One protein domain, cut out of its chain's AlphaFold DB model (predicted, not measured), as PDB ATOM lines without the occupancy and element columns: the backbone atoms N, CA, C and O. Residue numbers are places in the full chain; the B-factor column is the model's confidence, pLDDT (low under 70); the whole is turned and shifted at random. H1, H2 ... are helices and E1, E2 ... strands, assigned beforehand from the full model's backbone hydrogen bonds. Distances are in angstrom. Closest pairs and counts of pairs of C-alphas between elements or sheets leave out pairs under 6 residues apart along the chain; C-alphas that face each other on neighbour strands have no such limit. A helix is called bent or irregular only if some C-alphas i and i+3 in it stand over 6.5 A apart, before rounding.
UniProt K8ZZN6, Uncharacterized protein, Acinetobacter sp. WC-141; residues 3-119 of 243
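What this domain is: This is residues 3 to 119 of the 243 residues of an uncharacterized protein of Acinetobacter sp. WC-141 (UniProt K8ZZN6). Three long helices lie side by side in a row, H2 between bent H1 and H3, and an antiparallel hairpin, E1 and E2, lengthens one end. The printed part has 117 residues, mostly helix, with the order H1, H2, E1, E2, H3. It is a loose rod, 68 by 33 by 17 A, with radius of gyration of the C-alphas 19.2 A.

How they stand to each other: Start at H1, residues 3 to 29, assigned as one helix by its hydrogen bonds but bent: C-alphas 14 and 17 are 6.8 A apart. Its arm H1b, residues 17 to 29, touches residues 41 to 52 of H2, residues 39 to 63, closest at C-alphas 18 and 49, 6.8 A. H2 touches H3, residues 91 to 119, closest at C-alphas 40 and 111, 5.8 A; they run opposite ways. In the hairpin E1, residues 75 to 79, and E2, residues 85 to 89, find N 86 and O 78, 2.9 A apart. Every O i to N i+4 pair is within hydrogen-bond range in H1a, residues 3 to 14, H1b and H2, and 24 of 25 in H3.

Where its parts are: Find C-alpha 3 at (88.779, 102.425, 79.432), where H1a begins. H2 runs 36.0 A; H3 runs 42.8 A to C-alpha 119 at (81.869, 146.878, 47.794).

The domain as a whole: The printed part has no cut. The link H2 to E1 is long. Confidence is under 70 at 32 residues, among them 65 to 90.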
ATOM      1  N   ILE A   3      88.461 102.093  80.832       53.53
ATOM      2  CA  ILE A   3      88.779 102.425  79.432       53.53
ATOM      3  C   ILE A   3      87.832 103.507  78.868       53.53
ATOM      4  O   ILE A   3      88.275 104.367  78.109       53.53
ATOM      5  N   ASP A   4      86.572 103.546  79.314       61.12
ATOM      6  CA  ASP A   4      85.559 104.484  78.804       61.12
ATOM      7  C   ASP A   4      85.829 105.941  79.203       61.12
ATOM      8  O   ASP A   4      85.643 106.852  78.398       61.12
ATOM      9  N   ASN A   5      86.361 106.180  80.407       65.44
ATOM     10  CA  ASN A   5      86.655 107.536  80.886       65.44
ATOM     11  C   ASN A   5      87.825 108.181  80.129       65.44
ATOM     12  O   ASN A   5      87.822 109.392  79.908       65.44
ATOM     13  N   ILE A   6      88.811 107.387  79.699       70.44
ATOM     14  CA  ILE A   6      89.950 107.874  78.905       70.44
ATOM     15  C   ILE A   6      89.499 108.208  77.481       70.44
ATOM     16  O   ILE A   6      89.930 109.221  76.925       70.44
ATOM     17  N   LEU A   7      88.619 107.388  76.898       67.12
ATOM     18  CA  LEU A   7      88.045 107.655  75.580       67.12
ATOM     19  C   LEU A   7      87.188 108.931  75.608       67.12
ATOM     20  O   LEU A   7      87.370 109.814  74.774       67.12
ATOM     21  N   LEU A   8      86.333 109.064  76.626       68.81
ATOM     22  CA  LEU A   8      85.443 110.208  76.815       68.81
ATOM     23  C   LEU A   8      86.220 111.512  77.061       68.81
ATOM     24  O   LEU A   8      85.916 112.533  76.446       68.81
ATOM     25  N   LEU A   9      87.277 111.476  77.882       73.06
ATOM     26  CA  LEU A   9      88.161 112.625  78.105       73.06
ATOM     27  C   LEU A   9      88.832 113.091  76.803       73.06
ATOM     28  O   LEU A   9      88.906 114.291  76.544       73.06
ATOM     29  N   ARG A  10      89.295 112.159  75.960       69.44
ATOM     30  CA  ARG A  10      89.898 112.484  74.655       69.44
ATOM     31  C   ARG A  10      88.885 113.098  73.695       69.44
ATOM     32  O   ARG A  10      89.222 114.056  73.006       69.44
ATOM     33  N   THR A  11      87.651 112.597  73.681       71.81
ATOM     34  CA  THR A  11      86.573 113.181  72.872       71.81
ATOM     35  C   THR A  11      86.232 114.600  73.318       71.81
ATOM     36  O   THR A  11      86.045 115.468  72.472       71.81
ATOM     37  N   ILE A  12      86.227 114.881  74.624       75.94
ATOM     38  CA  ILE A  12      86.047 116.247  75.143       75.94
ATOM     39  C   ILE A  12      87.201 117.161  74.705       75.94
ATOM     40  O   ILE A  12      86.979 118.321  74.360       75.94
ATOM     41  N   LEU A  13      88.428 116.638  74.671       79.19
ATOM     42  CA  LEU A  13      89.621 117.400  74.298       79.19
ATOM     43  C   LEU A  13      89.596 117.861  72.827       79.19
ATOM     44  O   LEU A  13      90.125 118.929  72.529       79.19
ATOM     45  N   LEU A  14      88.903 117.136  71.937       78.94
ATOM     46  CA  LEU A  14      88.662 117.555  70.544       78.94
ATOM     47  C   LEU A  14      87.783 118.813  70.433       78.94
ATOM     48  O   LEU A  14      87.872 119.547  69.462       78.94
ATOM     49  N   PHE A  15      86.963 119.131  71.438       83.44
ATOM     50  CA  PHE A  15      86.159 120.361  71.413       83.44
ATOM     51  C   PHE A  15      86.933 121.604  71.875       83.44
ATOM     52  O   PHE A  15      86.510 122.735  71.623       83.44
ATOM     53  N   LEU A  16      88.084 121.421  72.527       87.56
ATOM     54  CA  LEU A  16      88.915 122.503  73.051       87.56
ATOM     55  C   LEU A  16      89.344 123.526  71.976       87.56
ATOM     56  O   LEU A  16      89.170 124.724  72.222       87.56
ATOM     57  N   PRO A  17      89.835 123.138  70.778       90.44
ATOM     58  CA  PRO A  17      90.173 124.107  69.735       90.44
ATOM     59  C   PRO A  17      88.959 124.900  69.228       90.44
ATOM     60  O   PRO A  17      89.101 126.086  68.924       90.44
ATOM     61  N   PHE A  18      87.754 124.320  69.214       90.81
ATOM     62  CA  PHE A  18      86.525 125.044  68.856       90.81
ATOM     63  C   PHE A  18      86.121 126.065  69.923       90.81
ATOM     64  O   PHE A  18      85.729 127.183  69.583       90.81
ATOM     65  N   LEU A  19      86.272 125.727  71.209       90.88
ATOM     66  CA  LEU A  19      86.078 126.680  72.308       90.88
ATOM     67  C   LEU A  19      87.093 127.828  72.229       90.88
ATOM     68  O   LEU A  19      86.723 128.992  72.400       90.88
ATOM     69  N   GLY A  20      88.351 127.514  71.908       91.50
ATOM     70  CA  GLY A  20      89.398 128.508  71.664       91.50
ATOM     71  C   GLY A  20      89.067 129.430  70.488       91.50
ATOM     72  O   GLY A  20      89.187 130.650  70.611       91.50
ATOM     73  N   LEU A  21      88.585 128.867  69.375       92.56
ATOM     74  CA  LEU A  21      88.141 129.626  68.205       92.56
ATOM     75  C   LEU A  21      86.969 130.553  68.547       92.56
ATOM     76  O   LEU A  21      86.997 131.737  68.208       92.56
ATOM     77  N   TRP A  22      85.956 130.034  69.241       92.56
ATOM     78  CA  TRP A  22      84.799 130.813  69.674       92.56
ATOM     79  C   TRP A  22      85.212 131.970  70.590       92.56
ATOM     80  O   TRP A  22      84.853 133.122  70.329       92.56
ATOM     81  N   TYR A  23      86.047 131.692  71.596       93.50
ATOM     82  CA  TYR A  23      86.581 132.707  72.502       93.50
ATOM     83  C   TYR A  23      87.389 133.776  71.754       93.50
ATOM     84  O   TYR A  23      87.231 134.973  72.006       93.50
ATOM     85  N   PHE A  24      88.231 133.365  70.802       92.62
ATOM     86  CA  PHE A  24      89.012 134.280  69.975       92.62
ATOM     87  C   PHE A  24      88.114 135.205  69.145       92.62
ATOM     88  O   PHE A  24      88.322 136.422  69.143       92.62
ATOM     89  N   PHE A  25      87.087 134.665  68.486       91.50
ATOM     90  CA  PHE A  25      86.174 135.470  67.676       91.50
ATOM     91  C   PHE A  25      85.340 136.439  68.520       91.50
ATOM     92  O   PHE A  25      85.220 137.604  68.137       91.50
ATOM     93  N   ASP A  26      84.821 136.010  69.672       87.94
ATOM     94  CA  ASP A  26      84.010 136.878  70.533       87.94
ATOM     95  C   ASP A  26      84.842 137.997  71.186       87.94
ATOM     96  O   ASP A  26      84.394 139.142  71.246       87.94
ATOM     97  N   LYS A  27      86.086 137.715  71.604       89.19
ATOM     98  CA  LYS A  27      86.944 138.711  72.275       89.19
ATOM     99  C   LYS A  27      87.719 139.628  71.333       89.19
ATOM    100  O   LYS A  27      87.939 140.786  71.684       89.19
ATOM    101  N   ARG A  28      88.223 139.117  70.204       86.75
ATOM    102  CA  ARG A  28      89.161 139.860  69.336       86.75
ATOM    103  C   ARG A  28      88.537 140.359  68.040       86.75
ATOM    104  O   ARG A  28      88.985 141.385  67.541       86.75
ATOM    105  N   ILE A  29      87.559 139.644  67.481       85.19
ATOM    106  CA  ILE A  29      87.047 139.925  66.127       85.19
ATOM    107  C   ILE A  29      85.669 140.591  66.155       85.19
ATOM    108  O   ILE A  29      85.360 141.401  65.276       85.19
ATOM    109  N   LYS A  30      84.835 140.269  67.147       82.62
ATOM    110  CA  LYS A  30      83.498 140.841  67.287       82.62
ATOM    111  C   LYS A  30      83.588 142.330  67.595       82.62
ATOM    112  O   LYS A  30      84.010 142.759  68.664       82.62
ATOM    113  N   ASP A  31      83.145 143.116  66.632       86.75
ATOM    114  CA  ASP A  31      83.111 144.561  66.733       86.75
ATOM    115  C   ASP A  31      81.711 145.002  67.174       86.75
ATOM    116  O   ASP A  31      80.738 144.821  66.444       86.75
ATOM    117  N   LYS A  32      81.621 145.573  68.385       88.25
ATOM    118  CA  LYS A  32      80.359 145.997  69.024       88.25
ATOM    119  C   LYS A  32      79.610 147.083  68.248       88.25
ATOM    120  O   LYS A  32      78.439 147.325  68.524       88.25
ATOM    121  N   PHE A  33      80.282 147.775  67.332       91.50
ATOM    122  CA  PHE A  33      79.648 148.786  66.495       91.50
ATOM    123  C   PHE A  33      78.663 148.182  65.488       91.50
ATOM    124  O   PHE A  33      77.604 148.766  65.235       91.50
ATOM    125  N   PHE A  34      79.013 147.018  64.930       92.50
ATOM    126  CA  PHE A  34      78.158 146.317  63.986       92.50
ATOM    127  C   PHE A  34      77.055 145.585  64.746       92.50
ATOM    128  O   PHE A  34      77.319 144.817  65.672       92.50
ATOM    129  N   LEU A  35      75.808 145.818  64.340       90.06
ATOM    130  CA  LEU A  35      74.631 145.191  64.948       90.06
ATOM    131  C   LEU A  35      74.482 143.728  64.519       90.06
ATOM    132  O   LEU A  35      73.949 142.902  65.258       90.06
ATOM    133  N   LYS A  36      74.992 143.408  63.329       88.12
ATOM    134  CA  LYS A  36      74.996 142.074  62.740       88.12
ATOM    135  C   LYS A  36      76.442 141.621  62.508       88.12
ATOM    136  O   LYS A  36      77.258 142.417  62.039       88.12
ATOM    137  N   PRO A  37      76.795 140.353  62.789       84.31
ATOM    138  CA  PRO A  37      78.105 139.831  62.429       84.31
ATOM    139  C   PRO A  37      78.299 139.901  60.912       84.31
ATOM    140  O   PRO A  37      77.453 139.438  60.148       84.31
ATOM    141  N   ARG A  38      79.426 140.462  60.474       87.00
ATOM    142  CA  ARG A  38      79.735 140.612  59.047       87.00
ATOM    143  C   ARG A  38      79.857 139.239  58.382       87.00
ATOM    144  O   ARG A  38      80.528 138.353  58.913       87.00
ATOM    145  N   THR A  39      79.292 139.087  57.187       87.69
ATOM    146  CA  THR A  39      79.257 137.808  56.453       87.69
ATOM    147  C   THR A  39      80.648 137.195  56.275       87.69
ATOM    148  O   THR A  39      80.856 136.020  56.557       87.69
ATOM    149  N   HIS A  40      81.652 137.995  55.906       86.06
ATOM    150  CA  HIS A  40      83.023 137.499  55.750       86.06
ATOM    151  C   HIS A  40      83.663 137.037  57.074       86.06
ATOM    152  O   HIS A  40      84.535 136.173  57.055       86.06
ATOM    153  N   VAL A  41      83.243 137.587  58.222       88.75
ATOM    154  CA  VAL A  41      83.693 137.136  59.551       88.75
ATOM    155  C   VAL A  41      83.073 135.779  59.877       88.75
ATOM    156  O   VAL A  41      83.782 134.889  60.336       88.75
ATOM    157  N   GLN A  42      81.783 135.595  59.585       90.44
ATOM    158  CA  GLN A  42      81.108 134.303  59.743       90.44
ATOM    159  C   GLN A  42      81.744 133.231  58.847       90.44
ATOM    160  O   GLN A  42      82.049 132.138  59.317       90.44
ATOM    161  N   LEU A  43      82.028 133.562  57.583       91.50
ATOM    162  CA  LEU A  43      82.722 132.656  56.665       91.50
ATOM    163  C   LEU A  43      84.137 132.319  57.152       91.50
ATOM    164  O   LEU A  43      84.510 131.153  57.136       91.50
ATOM    165  N   ASN A  44      84.900 133.297  57.653       91.56
ATOM    166  CA  ASN A  44      86.218 133.042  58.245       91.56
ATOM    167  C   ASN A  44      86.139 132.079  59.437       91.56
ATOM    168  O   ASN A  44      86.981 131.192  59.554       91.56
ATOM    169  N   PHE A  45      85.142 132.246  60.311       92.94
ATOM    170  CA  PHE A  45      84.921 131.339  61.437       92.94
ATOM    171  C   PHE A  45      84.684 129.905  60.947       92.94
ATOM    172  O   PHE A  45      85.364 128.987  61.398       92.94
ATOM    173  N   ILE A  46      83.786 129.724  59.971       92.69
ATOM    174  CA  ILE A  46      83.480 128.410  59.382       92.69
ATOM    175  C   ILE A  46      84.720 127.808  58.710       92.69
ATOM    176  O   ILE A  46      85.020 126.635  58.912       92.69
ATOM    177  N   MET A  47      85.474 128.602  57.948       93.38
ATOM    178  CA  MET A  47      86.693 128.141  57.282       93.38
ATOM    179  C   MET A  47      87.749 127.668  58.288       93.38
ATOM    180  O   MET A  47      88.323 126.600  58.100       93.38
ATOM    181  N   ILE A  48      87.990 128.420  59.367       93.31
ATOM    182  CA  ILE A  48      88.957 128.014  60.398       93.31
ATOM    183  C   ILE A  48      88.456 126.776  61.148       93.31
ATOM    184  O   ILE A  48      89.245 125.869  61.396       93.31
ATOM    185  N   ALA A  49      87.158 126.690  61.449       93.50
ATOM    186  CA  ALA A  49      86.568 125.498  62.053       93.50
ATOM    187  C   ALA A  49      86.768 124.254  61.169       93.50
ATOM    188  O   ALA A  49      87.154 123.203  61.669       93.50
ATOM    189  N   LEU A  50      86.591 124.374  59.850       93.06
ATOM    190  CA  LEU A  50      86.849 123.279  58.908       93.06
ATOM    191  C   LEU A  50      88.334 122.911  58.815       93.06
ATOM    192  O   LEU A  50      88.658 121.733  58.681       93.06
ATOM    193  N   VAL A  51      89.241 123.886  58.915       92.81
ATOM    194  CA  VAL A  51      90.684 123.613  58.995       92.81
ATOM    195  C   VAL A  51      91.025 122.864  60.285       92.81
ATOM    196  O   VAL A  51      91.809 121.923  60.234       92.81
ATOM    197  N   ILE A  52      90.413 123.222  61.418       92.25
ATOM    198  CA  ILE A  52      90.568 122.480  62.681       92.25
ATOM    199  C   ILE A  52      90.095 121.034  62.499       92.25
ATOM    200  O   ILE A  52      90.870 120.123  62.772       92.25
ATOM    201  N   VAL A  53      88.897 120.815  61.937       89.38
ATOM    202  CA  VAL A  53      88.387 119.462  61.631       89.38
ATOM    203  C   VAL A  53      89.361 118.690  60.740       89.38
ATOM    204  O   VAL A  53      89.659 117.527  61.002       89.38
ATOM    205  N   PHE A  54      89.888 119.324  59.690       89.25
ATOM    206  CA  PHE A  54      90.857 118.694  58.797       89.25
ATOM    207  C   PHE A  54      92.126 118.265  59.545       89.25
ATOM    208  O   PHE A  54      92.578 117.129  59.402       89.25
ATOM    209  N   LEU A  55      92.691 119.156  60.365       89.12
ATOM    210  CA  LEU A  55      93.892 118.876  61.149       89.12
ATOM    211  C   LEU A  55      93.652 117.785  62.194       89.12
ATOM    212  O   LEU A  55      94.514 116.928  62.370       89.12
ATOM    213  N   GLU A  56      92.489 117.772  62.842       86.12
ATOM    214  CA  GLU A  56      92.101 116.723  63.786       86.12
ATOM    215  C   GLU A  56      91.984 115.359  63.105       86.12
ATOM    216  O   GLU A  56      92.527 114.378  63.616       86.12
ATOM    217  N   LEU A  57      91.358 115.292  61.925       81.81
ATOM    218  CA  LEU A  57      91.260 114.058  61.139       81.81
ATOM    219  C   LEU A  57      92.642 113.533  60.727       81.81
ATOM    220  O   LEU A  57      92.912 112.334  60.836       81.81
ATOM    221  N   VAL A  58      93.536 114.421  60.283       83.31
ATOM    222  CA  VAL A  58      94.914 114.057  59.917       83.31
ATOM    223  C   VAL A  58      95.706 113.608  61.145       83.31
ATOM    224  O   VAL A  58      96.359 112.566  61.101       83.31
ATOM    225  N   TYR A  59      95.631 114.354  62.249       83.81
ATOM    226  CA  TYR A  59      96.308 114.016  63.500       83.81
ATOM    227  C   TYR A  59      95.852 112.653  64.025       83.81
ATOM    228  O   TYR A  59      96.685 111.801  64.349       83.81
ATOM    229  N   TRP A  60      94.541 112.403  64.031       77.44
ATOM    230  CA  TRP A  60      93.992 111.121  64.452       77.44
ATOM    231  C   TRP A  60      94.493 109.973  63.572       77.44
ATOM    232  O   TRP A  60      94.924 108.940  64.085       77.44
ATOM    233  N   ASN A  61      94.515 110.168  62.251       75.56
ATOM    234  CA  ASN A  61      95.022 109.169  61.313       75.56
ATOM    235  C   ASN A  61      96.523 108.882  61.479       75.56
ATOM    236  O   ASN A  61      96.976 107.789  61.152       75.56
ATOM    237  N   LEU A  62      97.326 109.840  61.939       76.06
ATOM    238  CA  LEU A  62      98.766 109.636  62.111       76.06
ATOM    239  C   LEU A  62      99.110 109.000  63.462       76.06
ATOM    240  O   LEU A  62      99.935 108.090  63.499       76.06
ATOM    241  N   PHE A  63      98.471 109.440  64.549       73.25
ATOM    242  CA  PHE A  63      98.894 109.100  65.914       73.25
ATOM    243  C   PHE A  63      97.938 108.165  66.667       73.25
ATOM    244  O   PHE A  63      98.349 107.526  67.632       73.25
ATOM    245  N   LEU A  64      96.671 108.065  66.252       70.00
ATOM    246  CA  LEU A  64      95.609 107.384  67.007       70.00
ATOM    247  C   LEU A  64      94.911 106.278  66.196       70.00
ATOM    248  O   LEU A  64      93.761 105.945  66.467       70.00
ATOM    249  N   ARG A  65      95.621 105.655  65.243       64.88
ATOM    250  CA  ARG A  65      95.090 104.613  64.333       64.88
ATOM    251  C   ARG A  65      94.396 103.440  65.031       64.88
ATOM    252  O   ARG A  65      93.467 102.870  64.478       64.88
ATOM    253  N   HIS A  66      94.834 103.090  66.238       62.22
ATOM    254  CA  HIS A  66      94.281 101.975  67.013       62.22
ATOM    255  C   HIS A  66      92.971 102.312  67.744       62.22
ATOM    256  O   HIS A  66      92.390 101.437  68.381       62.22
ATOM    257  N   TYR A  67      92.512 103.565  67.682       65.88
ATOM    258  CA  TYR A  67      91.303 104.030  68.356       65.88
ATOM    259  C   TYR A  67      90.217 104.386  67.337       65.88
ATOM    260  O   TYR A  67      90.478 105.037  66.322       65.88
ATOM    261  N   THR A  68      88.977 104.004  67.639       61.78
ATOM    262  CA  THR A  68      87.802 104.374  66.848       61.78
ATOM    263  C   THR A  68      87.534 105.875  66.977       61.78
ATOM    264  O   THR A  68      87.428 106.418  68.078       61.78
ATOM    265  N   PHE A  69      87.438 106.573  65.847       60.66
ATOM    266  CA  PHE A  69      87.127 108.004  65.820       60.66
ATOM    267  C   PHE A  69      85.620 108.179  65.713       60.66
ATOM    268  O   PHE A  69      85.053 107.748  64.716       60.66
ATOM    269  N   LEU A  70      84.953 108.782  66.705       60.44
ATOM    270  CA  LEU A  70      83.485 108.950  66.689       60.44
ATOM    271  C   LEU A  70      82.736 107.636  66.354       60.44
ATOM    272  O   LEU A  70      81.766 107.644  65.606       60.44
ATOM    273  N   ALA A  71      83.224 106.499  66.869       55.34
ATOM    274  CA  ALA A  71      82.739 105.146  66.561       55.34
ATOM    275  C   ALA A  71      82.887 104.675  65.092       55.34
ATOM    276  O   ALA A  71      82.383 103.612  64.739       55.34
ATOM    277  N   PHE A  72      83.629 105.394  64.245       58.41
ATOM    278  CA  PHE A  72      84.040 104.925  62.922       58.41
ATOM    279  C   PHE A  72      85.351 104.131  63.002       58.41
ATOM    280  O   PHE A  72      86.354 104.597  63.555       58.41
ATOM    281  N   GLU A  73      85.368 102.939  62.403       57.12
ATOM    282  CA  GLU A  73      86.599 102.191  62.143       57.12
ATOM    283  C   GLU A  73      87.338 102.821  60.952       57.12
ATOM    284  O   GLU A  73      86.921 102.722  59.795       57.12
ATOM    285  N   LEU A  74      88.442 103.513  61.239       58.44
ATOM    286  CA  LEU A  74      89.249 104.202  60.224       58.44
ATOM    287  C   LEU A  74      90.232 103.265  59.505       58.44
ATOM    288  O   LEU A  74      90.762 103.609  58.447       58.44
ATOM    289  N   THR A  75      90.466 102.071  60.047       57.09
ATOM    290  CA  THR A  75      91.396 101.082  59.497       57.09
ATOM    291  C   THR A  75      90.754  99.709  59.594       57.09
ATOM    292  O   THR A  75      90.378  99.281  60.681       57.09
ATOM    293  N   LYS A  76      90.620  99.016  58.459       59.16
ATOM    294  CA  LYS A  76      90.243  97.601  58.461       59.16
ATOM    295  C   LYS A  76      91.522  96.780  58.495       59.16
ATOM    296  O   LYS A  76      92.332  96.855  57.568       59.16
ATOM    297  N   ILE A  77      91.696  96.023  59.571       58.09
ATOM    298  CA  ILE A  77      92.753  95.023  59.683       58.09
ATOM    299  C   ILE A  77      92.201  93.743  59.053       58.09
ATOM    300  O   ILE A  77      91.295  93.118  59.599       58.09
ATOM    301  N   SER A  78      92.696  93.390  57.866       56.47
ATOM    302  CA  SER A  78      92.381  92.114  57.219       56.47
ATOM    303  C   SER A  78      93.593  91.199  57.294       56.47
ATOM    304  O   SER A  78      94.690  91.601  56.904       56.47
ATOM    305  N   PHE A  79      93.398  89.973  57.772       56.16
ATOM    306  CA  PHE A  79      94.437  88.951  57.780       56.16
ATOM    307  C   PHE A  79      94.411  88.190  56.456       56.16
ATOM    308  O   PHE A  79      93.364  87.688  56.042       56.16
ATOM    309  N   ASN A  80      95.558  88.108  55.781       59.31
ATOM    310  CA  ASN A  80      95.723  87.193  54.655       59.31
ATOM    311  C   ASN A  80      95.733  85.734  55.165       59.31
ATOM    312  O   ASN A  80      96.122  85.493  56.309       59.31
ATOM    313  N   PRO A  81      95.397  84.735  54.326       57.94
ATOM    314  CA  PRO A  81      95.430  83.317  54.714       57.94
ATOM    315  C   PRO A  81      96.818  82.800  55.151       57.94
ATOM    316  O   PRO A  81      96.911  81.721  55.723       57.94
ATOM    317  N   GLN A  82      97.887  83.571  54.923       66.06
ATOM    318  CA  GLN A  82      99.259  83.303  55.382       66.06
ATOM    319  C   GLN A  82      99.606  83.960  56.735       66.06
ATOM    320  O   GLN A  82     100.744  83.867  57.181       66.06
ATOM    321  N   GLY A  83      98.648  84.615  57.403       61.62
ATOM    322  CA  GLY A  83      98.849  85.252  58.712       61.62
ATOM    323  C   GLY A  83      99.451  86.661  58.662       61.62
ATOM    324  O   GLY A  83      99.687  87.257  59.708       61.62
ATOM    325  N   GLU A  84      99.673  87.219  57.470       57.31
ATOM    326  CA  GLU A  84     100.176  88.586  57.309       57.31
ATOM    327  C   GLU A  84      99.062  89.624  57.521       57.31
ATOM    328  O   GLU A  84      97.974  89.536  56.936       57.31
ATOM    329  N   GLU A  85      99.345  90.625  58.355       59.97
ATOM    330  CA  GLU A  85      98.445  91.740  58.644       59.97
ATOM    331  C   GLU A  85      98.440  92.731  57.469       59.97
ATOM    332  O   GLU A  85      99.399  93.476  57.258       59.97
ATOM    333  N   LYS A  86      97.351  92.771  56.692       55.91
ATOM    334  CA  LYS A  86      97.178  93.762  55.625       55.91
ATOM    335  C   LYS A  86      96.305  94.904  56.131       55.91
ATOM    336  O   LYS A  86      95.084  94.781  56.241       55.91
ATOM    337  N   GLN A  87      96.948  96.031  56.423       57.53
ATOM    338  CA  GLN A  87      96.274  97.266  56.813       57.53
ATOM    339  C   GLN A  87      95.807  98.015  55.561       57.53
ATOM    340  O   GLN A  87      96.614  98.391  54.710       57.53
ATOM    341  N   THR A  88      94.498  98.248  55.440       60.22
ATOM    342  CA  THR A  88      93.930  99.079  54.368       60.22
ATOM    343  C   THR A  88      93.380 100.378  54.949       60.22
ATOM    344  O   THR A  88      92.635 100.371  55.933       60.22
ATOM    345  N   ILE A  89      93.768 101.512  54.353       60.91
ATOM    346  CA  ILE A  89      93.173 102.815  54.667       60.91
ATOM    347  C   ILE A  89      91.692 102.735  54.287       60.91
ATOM    348  O   ILE A  89      91.363 102.365  53.160       60.91
ATOM    349  N   SER A  90      90.796 103.063  55.218       65.06
ATOM    350  CA  SER A  90      89.363 103.074  54.931       65.06
ATOM    351  C   SER A  90      89.043 104.131  53.871       65.06
ATOM    352  O   SER A  90      89.355 105.312  54.053       65.06
ATOM    353  N   ASN A  91      88.370 103.727  52.786       71.06
ATOM    354  CA  ASN A  91      87.874 104.636  51.743       71.06
ATOM    355  C   ASN A  91      87.074 105.809  52.338       71.06
ATOM    356  O   ASN A  91      87.117 106.917  51.813       71.06
ATOM    357  N   THR A  92      86.403 105.595  53.474       75.06
ATOM    358  CA  THR A  92      85.618 106.614  54.180       75.06
ATOM    359  C   THR A  92      86.460 107.808  54.637       75.06
ATOM    360  O   THR A  92      86.013 108.943  54.506       75.06
ATOM    361  N   LEU A  93      87.686 107.593  55.131       75.88
ATOM    362  CA  LEU A  93      88.560 108.683  55.591       75.88
ATOM    363  C   LEU A  93      88.986 109.568  54.418       75.88
ATOM    364  O   LEU A  93      88.934 110.794  54.507       75.88
ATOM    365  N   VAL A  94      89.360 108.937  53.304       79.88
ATOM    366  CA  VAL A  94      89.735 109.639  52.070       79.88
ATOM    367  C   VAL A  94      88.553 110.452  51.544       79.88
ATOM    368  O   VAL A  94      88.728 111.612  51.174       79.88
ATOM    369  N   VAL A  95      87.342 109.886  51.584       85.00
ATOM    370  CA  VAL A  95      86.110 110.591  51.201       85.00
ATOM    371  C   VAL A  95      85.838 111.788  52.121       85.00
ATOM    372  O   VAL A  95      85.536 112.872  51.623       85.00
ATOM    373  N   LEU A  96      85.988 111.644  53.442       84.56
ATOM    374  CA  LEU A  96      85.794 112.746  54.396       84.56
ATOM    375  C   LEU A  96      86.809 113.877  54.193       84.56
ATOM    376  O   LEU A  96      86.410 115.037  54.098       84.56
ATOM    377  N   LEU A  97      88.101 113.554  54.060       86.62
ATOM    378  CA  LEU A  97      89.134 114.557  53.776       86.62
ATOM    379  C   LEU A  97      88.868 115.262  52.443       86.62
ATOM    380  O   LEU A  97      88.915 116.491  52.383       86.62
ATOM    381  N   GLY A  98      88.526 114.504  51.397       89.38
ATOM    382  CA  GLY A  98      88.152 115.064  50.098       89.38
ATOM    383  C   GLY A  98      86.946 116.000  50.189       89.38
ATOM    384  O   GLY A  98      86.969 117.086  49.615       89.38
ATOM    385  N   THR A  99      85.933 115.635  50.978       91.00
ATOM    386  CA  THR A  99      84.737 116.462  51.203       91.00
ATOM    387  C   THR A  99      85.086 117.774  51.908       91.00
ATOM    388  O   THR A  99      84.653 118.838  51.470       91.00
ATOM    389  N   VAL A 100      85.911 117.734  52.961       91.88
ATOM    390  CA  VAL A 100      86.336 118.947  53.684       91.88
ATOM    391  C   VAL A 100      87.132 119.880  52.769       91.88
ATOM    392  O   VAL A 100      86.863 121.083  52.736       91.88
ATOM    393  N   VAL A 101      88.068 119.337  51.983       91.81
ATOM    394  CA  VAL A 101      88.860 120.122  51.021       91.81
ATOM    395  C   VAL A 101      87.971 120.725  49.931       91.81
ATOM    396  O   VAL A 101      88.145 121.896  49.593       91.81
ATOM    397  N   ALA A 102      86.984 119.983  49.423       94.69
ATOM    398  CA  ALA A 102      86.034 120.493  48.436       94.69
ATOM    399  C   ALA A 102      85.200 121.663  48.992       94.69
ATOM    400  O   ALA A 102      85.069 122.698  48.333       94.69
ATOM    401  N   ILE A 103      84.698 121.543  50.227       94.38
ATOM    402  CA  ILE A 103      83.945 122.616  50.896       94.38
ATOM    403  C   ILE A 103      84.834 123.848  51.113       94.38
ATOM    404  O   ILE A 103      84.412 124.966  50.817       94.38
ATOM    405  N   LEU A 104      86.074 123.668  51.582       92.56
ATOM    406  CA  LEU A 104      87.038 124.766  51.733       92.56
ATOM    407  C   LEU A 104      87.326 125.460  50.394       92.56
ATOM    408  O   LEU A 104      87.339 126.694  50.332       92.56
ATOM    409  N   GLY A 105      87.494 124.676  49.327       92.81
ATOM    410  CA  GLY A 105      87.696 125.167  47.966       92.81
ATOM    411  C   GLY A 105      86.529 126.010  47.452       92.81
ATOM    412  O   GLY A 105      86.756 126.988  46.746       92.81
ATOM    413  N   TRP A 106      85.293 125.696  47.853       94.88
ATOM    414  CA  TRP A 106      84.102 126.484  47.518       94.88
ATOM    415  C   TRP A 106      83.908 127.715  48.420       94.88
ATOM    416  O   TRP A 106      83.481 128.781  47.962       94.88
ATOM    417  N   LEU A 107      84.254 127.617  49.705       93.69
ATOM    418  CA  LEU A 107      84.112 128.728  50.654       93.69
ATOM    419  C   LEU A 107      85.070 129.887  50.361       93.69
ATOM    420  O   LEU A 107      84.693 131.048  50.539       93.69
ATOM    421  N   PHE A 108      86.284 129.601  49.885       91.81
ATOM    422  CA  PHE A 108      87.275 130.634  49.577       91.81
ATOM    423  C   PHE A 108      86.798 131.660  48.520       91.81
ATOM    424  O   PHE A 108      86.770 132.858  48.834       91.81
ATOM    425  N   PRO A 109      86.359 131.259  47.307       93.81
ATOM    426  CA  PRO A 109      85.804 132.195  46.331       93.81
ATOM    427  C   PRO A 109      84.483 132.809  46.810       93.81
ATOM    428  O   PRO A 109      84.245 133.989  46.566       93.81
ATOM    429  N   THR A 110      83.656 132.078  47.565       93.56
ATOM    430  CA  THR A 110      82.406 132.614  48.139       93.56
ATOM    431  C   THR A 110      82.672 133.801  49.068       93.56
ATOM    432  O   THR A 110      81.995 134.829  48.992       93.56
ATOM    433  N   ARG A 111      83.714 133.712  49.902       92.44
ATOM    434  CA  ARG A 111      84.173 134.827  50.737       92.44
ATOM    435  C   ARG A 111      84.625 136.018  49.894       92.44
ATOM    436  O   ARG A 111      84.232 137.146  50.189       92.44
ATOM    437  N   ALA A 112      85.454 135.782  48.875       92.12
ATOM    438  CA  ALA A 112      85.928 136.845  47.988       92.12
ATOM    439  C   ALA A 112      84.755 137.557  47.289       92.12
ATOM    440  O   ALA A 112      84.686 138.788  47.297       92.12
ATOM    441  N   ASN A 113      83.785 136.785  46.797       93.19
ATOM    442  CA  ASN A 113      82.572 137.290  46.159       93.19
ATOM    443  C   ASN A 113      81.703 138.098  47.124       93.19
ATOM    444  O   ASN A 113      81.224 139.162  46.751       93.19
ATOM    445  N   SER A 114      81.538 137.657  48.375       90.31
ATOM    446  CA  SER A 114      80.770 138.405  49.382       90.31
ATOM    447  C   SER A 114      81.369 139.790  49.661       90.31
ATOM    448  O   SER A 114      80.640 140.785  49.720       90.31
ATOM    449  N   VAL A 115      82.698 139.882  49.779       90.25
ATOM    450  CA  VAL A 115      83.392 141.167  49.968       90.25
ATOM    451  C   VAL A 115      83.252 142.048  48.723       90.25
ATOM    452  O   VAL A 115      82.913 143.226  48.837       90.25
ATOM    453  N   ALA A 116      83.458 141.482  47.531       92.12
ATOM    454  CA  ALA A 116      83.313 142.209  46.271       92.12
ATOM    455  C   ALA A 116      81.878 142.720  46.050       92.12
ATOM    456  O   ALA A 116      81.696 143.867  45.643       92.12
ATOM    457  N   ALA A 117      80.867 141.912  46.379       93.00
ATOM    458  CA  ALA A 117      79.456 142.272  46.277       93.00
ATOM    459  C   ALA A 117      79.097 143.437  47.209       93.00
ATOM    460  O   ALA A 117      78.488 144.405  46.763       93.00
ATOM    461  N   THR A 118      79.552 143.395  48.466       92.31
ATOM    462  CA  THR A 118      79.346 144.491  49.434       92.31
ATOM    463  C   THR A 118      79.954 145.794  48.910       92.31
ATOM    464  O   THR A 118      79.314 146.848  48.903       92.31
ATOM    465  N   ARG A 119      81.185 145.723  48.386       92.81
ATOM    466  CA  ARG A 119      81.869 146.878  47.794       92.81
ATOM    467  C   ARG A 119      81.123 147.421  46.573       92.81
ATOM    468  O   ARG A 119      80.964 148.631  46.452       92.81
TER     469      ARG A 119